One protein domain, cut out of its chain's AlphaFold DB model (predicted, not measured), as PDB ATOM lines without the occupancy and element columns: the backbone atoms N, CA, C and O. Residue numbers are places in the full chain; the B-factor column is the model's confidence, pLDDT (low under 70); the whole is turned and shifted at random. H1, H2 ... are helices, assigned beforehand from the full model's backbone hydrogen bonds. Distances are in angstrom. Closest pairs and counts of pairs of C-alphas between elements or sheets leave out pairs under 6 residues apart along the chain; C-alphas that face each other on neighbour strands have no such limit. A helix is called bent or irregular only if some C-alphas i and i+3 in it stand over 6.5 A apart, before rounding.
ATOM      1  N   ASP A 127      30.251 -31.537 -40.397       95.31
ATOM      2  CA  ASP A 127      31.207 -31.166 -39.360       95.31
ATOM      3  C   ASP A 127      31.409 -32.369 -38.432       95.31
ATOM      4  O   ASP A 127      30.528 -32.718 -37.641       95.31
ATOM      5  N   TRP A 128      32.567 -33.014 -38.559       95.38
ATOM      6  CA  TRP A 128      32.927 -34.219 -37.815       95.38
ATOM      7  C   TRP A 128      33.104 -33.989 -36.313       95.38
ATOM      8  O   TRP A 128      33.074 -34.953 -35.550       95.38
ATOM      9  N   GLN A 129      33.278 -32.740 -35.871       94.06
ATOM     10  CA  GLN A 129      33.451 -32.407 -34.454       94.06
ATOM     11  C   GLN A 129      32.116 -32.161 -33.737       94.06
ATOM     12  O   GLN A 129      32.080 -32.137 -32.511       94.06
ATOM     13  N   SER A 130      31.015 -32.027 -34.480       95.38
ATOM     14  CA  SER A 130      29.676 -31.800 -33.930       95.38
ATOM     15  C   SER A 130      28.843 -33.087 -33.951       95.38
ATOM     16  O   SER A 130      28.585 -33.655 -35.010       95.38
ATOM     17  N   ASP A 131      28.393 -33.554 -32.782       94.56
ATOM     18  CA  ASP A 131      27.534 -34.749 -32.666       94.56
ATOM     19  C   ASP A 131      26.224 -34.563 -33.432       94.56
ATOM     20  O   ASP A 131      25.862 -35.394 -34.263       94.56
ATOM     21  N   ALA A 132      25.561 -33.417 -33.233       95.25
ATOM     22  CA  ALA A 132      24.337 -33.061 -33.950       95.25
ATOM     23  C   ALA A 132      24.535 -33.107 -35.473       95.25
ATOM     24  O   ALA A 132      23.670 -33.571 -36.212       95.25
ATOM     25  N   SER A 133      25.713 -32.686 -35.940       96.19
ATOM     26  CA  SER A 133      26.084 -32.750 -37.346       96.19
ATOM     27  C   SER A 133      26.194 -34.167 -37.892       96.19
ATOM     28  O   SER A 133      25.630 -34.455 -38.950       96.19
ATOM     29  N   VAL A 134      26.842 -35.061 -37.152       96.62
ATOM     30  CA  VAL A 134      26.938 -36.471 -37.538       96.62
ATOM     31  C   VAL A 134      25.570 -37.154 -37.479       96.62
ATOM     32  O   VAL A 134      25.241 -37.923 -38.377       96.62
ATOM     33  N   HIS A 135      24.735 -36.837 -36.485       95.62
ATOM     34  CA  HIS A 135      23.383 -37.386 -36.366       95.62
ATOM     35  C   HIS A 135      22.466 -36.976 -37.519       95.62
ATOM     36  O   HIS A 135      21.779 -37.824 -38.085       95.62
ATOM     37  N   GLU A 136      22.472 -35.701 -37.912       95.38
ATOM     38  CA  GLU A 136      21.696 -35.238 -39.068       95.38
ATOM     39  C   GLU A 136      22.137 -35.920 -40.366       95.38
ATOM     40  O   GLU A 136      21.300 -36.292 -41.189       95.38
ATOM     41  N   ALA A 137      23.446 -36.106 -40.546       95.88
ATOM     42  CA  ALA A 137      23.999 -36.796 -41.703       95.88
ATOM     43  C   ALA A 137      23.662 -38.295 -41.696       95.88
ATOM     44  O   ALA A 137      23.269 -38.834 -42.726       95.88
ATOM     45  N   ALA A 138      23.718 -38.958 -40.539       94.62
ATOM     46  CA  ALA A 138      23.275 -40.342 -40.385       94.62
ATOM     47  C   ALA A 138      21.784 -40.492 -40.733       94.62
ATOM     48  O   ALA A 138      21.424 -41.322 -41.567       94.62
ATOM     49  N   ALA A 139      20.931 -39.622 -40.185       94.25
ATOM     50  CA  ALA A 139      19.503 -39.607 -40.485       94.25
ATOM     51  C   ALA A 139      19.219 -39.318 -41.967       94.25
ATOM     52  O   ALA A 139      18.266 -39.850 -42.529       94.25
ATOM     53  N   TYR A 140      20.033 -38.488 -42.626       94.69
ATOM     54  CA  TYR A 140      19.930 -38.250 -44.065       94.69
ATOM     55  C   TYR A 140      20.196 -39.518 -44.890       94.69
ATOM     56  O   TYR A 140      19.489 -39.752 -45.873       94.69
ATOM     57  N   LEU A 141      21.170 -40.340 -44.484       92.94
ATOM     58  CA  LEU A 141      21.497 -41.601 -45.158       92.94
ATOM     59  C   LEU A 141      20.444 -42.686 -44.930       92.94
ATOM     60  O   LEU A 141      20.179 -43.469 -45.836       92.94
ATOM     61  N   ASP A 142      19.809 -42.710 -43.761       90.81
ATOM     62  CA  ASP A 142      18.809 -43.730 -43.414       90.81
ATOM     63  C   ASP A 142      17.417 -43.466 -44.025       90.81
ATOM     64  O   ASP A 142      16.524 -44.305 -43.933       90.81
ATOM     65  N   ARG A 143      17.214 -42.328 -44.708       85.31
ATOM     66  CA  ARG A 143      15.951 -42.007 -45.408       85.31
ATOM     67  C   ARG A 143      15.703 -42.824 -46.671       85.31
ATOM     68  O   ARG A 143      14.584 -42.796 -47.181       85.31
ATOM     69  N   VAL A 144      16.725 -43.473 -47.219       80.44
ATOM     70  CA  VAL A 144      16.623 -44.211 -48.480       80.44
ATOM     71  C   VAL A 144      16.982 -45.673 -48.230       80.44
ATOM     72  O   VAL A 144      18.016 -45.933 -47.612       80.44
ATOM     73  N   PRO A 145      16.154 -46.630 -48.693       75.19
ATOM     74  CA  PRO A 145      16.509 -48.040 -48.657       75.19
ATOM     75  C   PRO A 145      17.846 -48.270 -49.363       75.19
ATOM     76  O   PRO A 145      18.067 -47.752 -50.457       75.19
ATOM     77  N   ARG A 146      18.723 -49.049 -48.733       78.06
ATOM     78  CA  ARG A 146      20.037 -49.400 -49.269       78.06
ATOM     79  C   ARG A 146      20.232 -50.906 -49.209       78.06
ATOM     80  O   ARG A 146      19.855 -51.532 -48.223       78.06
ATOM     81  N   ASP A 147      20.857 -51.443 -50.247       70.94
ATOM     82  CA  ASP A 147      21.245 -52.856 -50.314       70.94
ATOM     83  C   ASP A 147      22.646 -53.096 -49.724       70.94
ATOM     84  O   ASP A 147      23.043 -54.238 -49.503       70.94
ATOM     85  N   ASP A 148      23.404 -52.021 -49.473       76.06
ATOM     86  CA  ASP A 148      24.801 -52.065 -49.046       76.06
ATOM     87  C   ASP A 148      25.068 -51.135 -47.855       76.06
ATOM     88  O   ASP A 148      24.905 -49.913 -47.932       76.06
ATOM     89  N   ASP A 149      25.540 -51.717 -46.755       79.25
ATOM     90  CA  ASP A 149      25.855 -51.001 -45.520       79.25
ATOM     91  C   ASP A 149      27.138 -50.163 -45.595       79.25
ATOM     92  O   ASP A 149      27.334 -49.276 -44.757       79.25
ATOM     93  N   ARG A 150      27.991 -50.363 -46.613       84.62
ATOM     94  CA  ARG A 150      29.229 -49.579 -46.819       84.62
ATOM     95  C   ARG A 150      28.979 -48.085 -47.009       84.62
ATOM     96  O   ARG A 150      29.897 -47.292 -46.842       84.62
ATOM     97  N   PHE A 151      27.757 -47.692 -47.344       86.44
ATOM     98  CA  PHE A 151      27.364 -46.295 -47.535       86.44
ATOM     99  C   PHE A 151      26.359 -45.826 -46.481       86.44
ATOM    100  O   PHE A 151      25.626 -44.854 -46.679       86.44
ATOM    101  N   GLY A 152      26.299 -46.547 -45.361       90.25
ATOM    102  CA  GLY A 152      25.293 -46.346 -44.343       90.25
ATOM    103  C   GLY A 152      25.673 -45.418 -43.198       90.25
ATOM    104  O   GLY A 152      26.820 -44.995 -43.041       90.25
ATOM    105  N   SER A 153      24.690 -45.146 -42.339       92.56
ATOM    106  CA  SER A 153      24.874 -44.380 -41.102       92.56
ATOM    107  C   SER A 153      25.907 -45.010 -40.167       92.56
ATOM    108  O   SER A 153      26.728 -44.293 -39.600       92.56
ATOM    109  N   ALA A 154      25.935 -46.341 -40.047       91.19
ATOM    110  CA  ALA A 154      26.929 -47.053 -39.242       91.19
ATOM    111  C   ALA A 154      28.370 -46.754 -39.697       91.19
ATOM    112  O   ALA A 154      29.239 -46.440 -38.879       91.19
ATOM    113  N   GLU A 155      28.605 -46.783 -41.008       92.31
ATOM    114  CA  GLU A 155      29.897 -46.431 -41.590       92.31
ATOM    115  C   GLU A 155      30.222 -44.942 -41.377       92.31
ATOM    116  O   GLU A 155      31.362 -44.592 -41.065       92.31
ATOM    117  N   LEU A 156      29.224 -44.057 -41.472       93.62
ATOM    118  CA  LEU A 156      29.388 -42.631 -41.182       93.62
ATOM    119  C   LEU A 156      29.835 -42.387 -39.727       93.62
ATOM    120  O   LEU A 156      30.774 -41.624 -39.499       93.62
ATOM    121  N   TYR A 157      29.221 -43.056 -38.744       94.75
ATOM    122  CA  TYR A 157      29.630 -42.964 -37.336       94.75
ATOM    123  C   TYR A 157      31.046 -43.494 -37.109       94.75
ATOM    124  O   TYR A 157      31.829 -42.874 -36.385       94.75
ATOM    125  N   ARG A 158      31.399 -44.617 -37.750       93.94
ATOM    126  CA  ARG A 158      32.757 -45.174 -37.692       93.94
ATOM    127  C   ARG A 158      33.781 -44.172 -38.224       93.94
ATOM    128  O   ARG A 158      34.812 -43.947 -37.587       93.94
ATOM    129  N   TYR A 159      33.481 -43.541 -39.356       94.81
ATOM    130  CA  TYR A 159      34.346 -42.533 -39.957       94.81
ATOM    131  C   TYR A 159      34.438 -41.255 -39.108       94.81
ATOM    132  O   TYR A 159      35.535 -40.733 -38.920       94.81
ATOM    133  N   ALA A 160      33.334 -40.795 -38.516       96.44
ATOM    134  CA  ALA A 160      33.330 -39.651 -37.603       96.44
ATOM    135  C   ALA A 160      34.225 -39.885 -36.373       96.44
ATOM    136  O   ALA A 160      35.027 -39.024 -36.007       96.44
ATOM    137  N   ALA A 161      34.146 -41.077 -35.774       96.62
ATOM    138  CA  ALA A 161      35.008 -41.467 -34.663       96.62
ATOM    139  C   ALA A 161      36.493 -41.474 -35.071       96.62
ATOM    140  O   ALA A 161      37.356 -40.985 -34.339       96.62
ATOM    141  N   TRP A 162      36.798 -41.970 -36.277       96.94
ATOM    142  CA  TRP A 162      38.153 -41.934 -36.826       96.94
ATOM    143  C   TRP A 162      38.648 -40.501 -37.066       96.94
ATOM    144  O   TRP A 162      39.767 -40.181 -36.676       96.94
ATOM    145  N   GLN A 163      37.812 -39.615 -37.616       97.31
ATOM    146  CA  GLN A 163      38.149 -38.203 -37.843       97.31
ATOM    147  C   GLN A 163      38.491 -37.471 -36.539       97.31
ATOM    148  O   GLN A 163      39.462 -36.716 -36.470       97.31
ATOM    149  N   ARG A 164      37.736 -37.731 -35.466       97.25
ATOM    150  CA  ARG A 164      38.018 -37.182 -34.130       97.25
ATOM    151  C   ARG A 164      39.313 -37.722 -33.540       97.25
ATOM    152  O   ARG A 164      40.104 -36.950 -33.005       97.25
ATOM    153  N   ALA A 165      39.564 -39.021 -33.688       97.12
ATOM    154  CA  ALA A 165      40.815 -39.627 -33.249       97.12
ATOM    155  C   ALA A 165      42.024 -39.068 -34.014       97.12
ATOM    156  O   ALA A 165      43.041 -38.742 -33.402       97.12
ATOM    157  N   ALA A 166      41.903 -38.903 -35.333       97.12
ATOM    158  CA  ALA A 166      42.932 -38.294 -36.171       97.12
ATOM    159  C   ALA A 166      43.207 -36.852 -35.737       97.12
ATOM    160  O   ALA A 166      44.366 -36.478 -35.555       97.12
ATOM    161  N   ARG A 167      42.153 -36.068 -35.481       96.75
ATOM    162  CA  ARG A 167      42.296 -34.698 -34.987       96.75
ATOM    163  C   ARG A 167      43.018 -34.645 -33.642       96.75
ATOM    164  O   ARG A 167      43.987 -33.905 -33.513       96.75
ATOM    165  N   ALA A 168      42.612 -35.476 -32.684       96.81
ATOM    166  CA  ALA A 168      43.264 -35.561 -31.381       96.81
ATOM    167  C   ALA A 168      44.738 -35.992 -31.489       96.81
ATOM    168  O   ALA A 168      45.582 -35.481 -30.757       96.81
ATOM    169  N   ALA A 169      45.080 -36.911 -32.396       96.50
ATOM    170  CA  ALA A 169      46.470 -37.298 -32.629       96.50
ATOM    171  C   ALA A 169      47.301 -36.132 -33.189       96.50
ATOM    172  O   ALA A 169      48.395 -35.868 -32.686       96.50
ATOM    173  N   ILE A 170      46.763 -35.411 -34.176       97.25
ATOM    174  CA  ILE A 170      47.404 -34.234 -34.782       97.25
ATOM    175  C   ILE A 170      47.616 -33.130 -33.741       97.25
ATOM    176  O   ILE A 170      48.726 -32.616 -33.623       97.25
ATOM    177  N   ASP A 171      46.591 -32.802 -32.950       97.00
ATOM    178  CA  ASP A 171      46.669 -31.750 -31.926       97.00
ATOM    179  C   ASP A 171      47.680 -32.102 -30.810       97.00
ATOM    180  O   ASP A 171      48.278 -31.213 -30.208       97.00
ATOM    181  N   ASN A 172      47.947 -33.396 -30.586       96.31
ATOM    182  CA  ASN A 172      48.994 -33.890 -29.680       96.31
ATOM    183  C   ASN A 172      50.388 -34.007 -30.335       96.31
ATOM    184  O   ASN A 172      51.306 -34.568 -29.737       96.31
ATOM    185  N   GLY A 173      50.562 -33.518 -31.567       96.69
ATOM    186  CA  GLY A 173      51.845 -33.515 -32.272       96.69
ATOM    187  C   GLY A 173      52.306 -34.889 -32.768       96.69
ATOM    188  O   GLY A 173      53.496 -35.077 -33.027       96.69
ATOM    189  N   ARG A 174      51.398 -35.868 -32.898       96.69
ATOM    190  CA  ARG A 174      51.740 -37.199 -33.416       96.69
ATOM    191  C   ARG A 174      51.928 -37.177 -34.929       96.69
ATOM    192  O   ARG A 174      51.072 -36.706 -35.673       96.69
ATOM    193  N   THR A 175      53.030 -37.756 -35.390       95.50
ATOM    194  CA  THR A 175      53.338 -37.905 -36.820       95.50
ATOM    195  C   THR A 175      52.703 -39.157 -37.432       95.50
ATOM    196  O   THR A 175      52.392 -39.161 -38.618       95.50
ATOM    197  N   ASP A 176      52.429 -40.181 -36.622       96.44
ATOM    198  CA  ASP A 176      51.749 -41.440 -36.965       96.44
ATOM    199  C   ASP A 176      50.216 -41.352 -36.801       96.44
ATOM    200  O   ASP A 176      49.540 -42.345 -36.527       96.44
ATOM    201  N   TRP A 177      49.646 -40.151 -36.954       95.75
ATOM    202  CA  TRP A 177      48.244 -39.861 -36.635       95.75
ATOM    203  C   TRP A 177      47.244 -40.777 -37.351       95.75
ATOM    204  O   TRP A 177      46.220 -41.127 -36.767       95.75
ATOM    205  N   HIS A 178      47.536 -41.201 -38.584       95.88
ATOM    206  CA  HIS A 178      46.640 -42.051 -39.370       95.88
ATOM    207  C   HIS A 178      46.529 -43.469 -38.785       95.88
ATOM    208  O   HIS A 178      45.426 -43.997 -38.626       95.88
ATOM    209  N   GLU A 179      47.665 -44.086 -38.440       96.69
ATOM    210  CA  GLU A 179      47.715 -45.407 -37.802       96.69
ATOM    211  C   GLU A 179      47.128 -45.340 -36.390       96.69
ATOM    212  O   GLU A 179      46.281 -46.157 -36.018       96.69
ATOM    213  N   TRP A 180      47.499 -44.302 -35.635       96.50
ATOM    214  CA  TRP A 180      46.982 -44.091 -34.291       96.50
ATOM    215  C   TRP A 180      45.459 -43.947 -34.282       96.50
ATOM    216  O   TRP A 180      44.796 -44.610 -33.483       96.50
ATOM    217  N   ALA A 181      44.889 -43.147 -35.190       96.12
ATOM    218  CA  ALA A 181      43.444 -42.997 -35.339       96.12
ATOM    219  C   ALA A 181      42.767 -44.323 -35.699       96.12
ATOM    220  O   ALA A 181      41.736 -44.665 -35.118       96.12
ATOM    221  N   GLY A 182      43.382 -45.117 -36.583       95.19
ATOM    222  CA  GLY A 182      42.928 -46.472 -36.899       95.19
ATOM    223  C   GLY A 182      42.802 -47.351 -35.652       95.19
ATOM    224  O   GLY A 182      41.759 -47.966 -35.440       95.19
ATOM    225  N   ALA A 183      43.808 -47.338 -34.776       96.00
ATOM    226  CA  ALA A 183      43.817 -48.132 -33.546       96.00
ATOM    227  C   ALA A 183      42.938 -47.565 -32.411       96.00
ATOM    228  O   ALA A 183      42.515 -48.316 -31.534       96.00
ATOM    229  N   HIS A 184      42.653 -46.256 -32.401       96.12
ATOM    230  CA  HIS A 184      42.046 -45.573 -31.248       96.12
ATOM    231  C   HIS A 184      40.670 -44.947 -31.503       96.12
ATOM    232  O   HIS A 184      40.080 -44.424 -30.557       96.12
ATOM    233  N   HIS A 185      40.123 -45.019 -32.722       95.19
ATOM    234  CA  HIS A 185      38.827 -44.413 -33.066       95.19
ATOM    235  C   HIS A 185      37.676 -44.826 -32.138       95.19
ATOM    236  O   HIS A 185      36.813 -44.008 -31.844       95.19
ATOM    237  N   GLN A 186      37.695 -46.043 -31.588       94.62
ATOM    238  CA  GLN A 186      36.682 -46.521 -30.635       94.62
ATOM    239  C   GLN A 186      36.581 -45.683 -29.349       94.62
ATOM    240  O   GLN A 186      35.566 -45.750 -28.670       94.62
ATOM    241  N   LYS A 187      37.607 -44.895 -28.989       94.81
ATOM    242  CA  LYS A 187      37.555 -43.970 -27.839       94.81
ATOM    243  C   LYS A 187      36.804 -42.670 -28.146       94.81
ATOM    244  O   LYS A 187      36.531 -41.901 -27.232       94.81
ATOM    245  N   PHE A 188      36.517 -42.418 -29.421       94.81
ATOM    246  CA  PHE A 188      35.906 -41.191 -29.934       94.81
ATOM    247  C   PHE A 188      34.554 -41.464 -30.601       94.81
ATOM    248  O   PHE A 188      34.082 -40.661 -31.408       94.81
ATOM    249  N   THR A 189      33.946 -42.614 -30.307       93.75
ATOM    250  CA  THR A 189      32.617 -42.973 -30.794       93.75
ATOM    251  C   THR A 189      31.575 -41.965 -30.337       93.75
ATOM    252  O   THR A 189      31.602 -41.459 -29.217       93.75
ATOM    253  N   ILE A 190      30.633 -41.704 -31.234       90.38
ATOM    254  CA  ILE A 190      29.476 -40.854 -30.983       90.38
ATOM    255  C   ILE A 190      28.338 -41.795 -30.614       90.38
ATOM    256  O   ILE A 190      28.033 -42.716 -31.375       90.38
ATOM    257  N   ALA A 191      27.749 -41.601 -29.437       84.12
ATOM    258  CA  ALA A 191      26.573 -42.365 -29.049       84.12
ATOM    259  C   ALA A 191      25.422 -42.000 -29.999       84.12
ATOM    260  O   ALA A 191      25.204 -40.808 -30.206       84.12
ATOM    261  N   PRO A 192      24.691 -42.967 -30.580       73.25
ATOM    262  CA  PRO A 192      23.484 -42.659 -31.340       73.25
ATOM    263  C   PRO A 192      22.511 -41.843 -30.474       73.25
ATOM    264  O   PRO A 192      22.525 -42.013 -29.250       73.25
ATOM    265  N   PRO A 193      21.653 -40.992 -31.066       73.56
ATOM    266  CA  PRO A 193      20.635 -40.297 -30.292       73.56
ATOM    267  C   PRO A 193      19.763 -41.349 -29.605       73.56
ATOM    268  O   PRO A 193      19.250 -42.252 -30.265       73.56
ATOM    269  N   THR A 194      19.626 -41.266 -28.285       65.69
ATOM    270  CA  THR A 194      18.596 -42.022 -27.570       65.69
ATOM    271  C   THR A 194      17.238 -41.437 -27.938       65.69
ATOM    272  O   THR A 194      17.056 -40.227 -27.791       65.69
ATOM    273  N   GLU A 195      16.344 -42.286 -28.449       52.03
ATOM    274  CA  GLU A 195      14.939 -41.957 -28.748       52.03
ATOM    275  C   GLU A 195      14.180 -41.414 -27.531       52.03
ATOM    276  O   GLU A 195      14.426 -41.899 -26.399       52.03
TER     277      GLU A 195
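Overview. This is residues 127 to 195 of the 195 residues of an uncharacterized protein of Kibdelosporangium phytohabitans (UniProt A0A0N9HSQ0). What does the model look like? One long helix, H2, makes most of the length; H1 folds back on its first part as a helical hairpin, and H3 packs steeply across its later part. Residues 145 to 150, between H1 and H2, stick out, and the tail after H3 runs back towards the H1 end. What is the make-up? The 69 printed residues, an all helix domain, hold three named helices in the order H1, H2, H3 and no named strand. How large is it? It is only just compact, close to loose, with a radius of gyration of the C-alphas of 13.1 A, and elongated, with spans of 41 by 23 by 17 A.

Arrangement. How does H1, residues 131 to 142, meet H2, residues 153 to 171? They touch and form a helical hairpin, opposite ways at a shallow tilt of 30 degrees; the closest C-alphas, of Ala 138 and Ser 153, are 4.4 A apart. H2 touches H1 with residues 153 to 160 alone. Where is H3, residues 177 to 188? It touches H2 at a steep tilt of 61 degrees, opposite ways, with the closest C-alphas, of Trp 162 and His 185, 4.6 A apart. H1 and H3 are apart. Are the helix backbones complete? In H1 and H2 every O i to N i+4 pair is within hydrogen-bond range, in H3 5 of 8.

Along the chain. Where does H1 begin? C-alpha 131 is at (27.534, -34.749, -32.666), and H1 is 16.5 A long. How long are the others? H2 measures 26.8 A. H3 measures 14.1 A, ends with C-alpha 188 at (35.906, -41.191, -29.934), and is irregular: C-alphas 183 and 186 are 7.9 A apart.

Size, cuts and confidence. Which C-alphas are farthest apart? Those of Pro 145 and Gly 173, at 41.6 A. Are there cuts or long links? The printed part has no cut; the link from H1 to H2 is short and that from H2 to H3 tight. Where is confidence low? Residues 194 to 195 have pLDDT under 70.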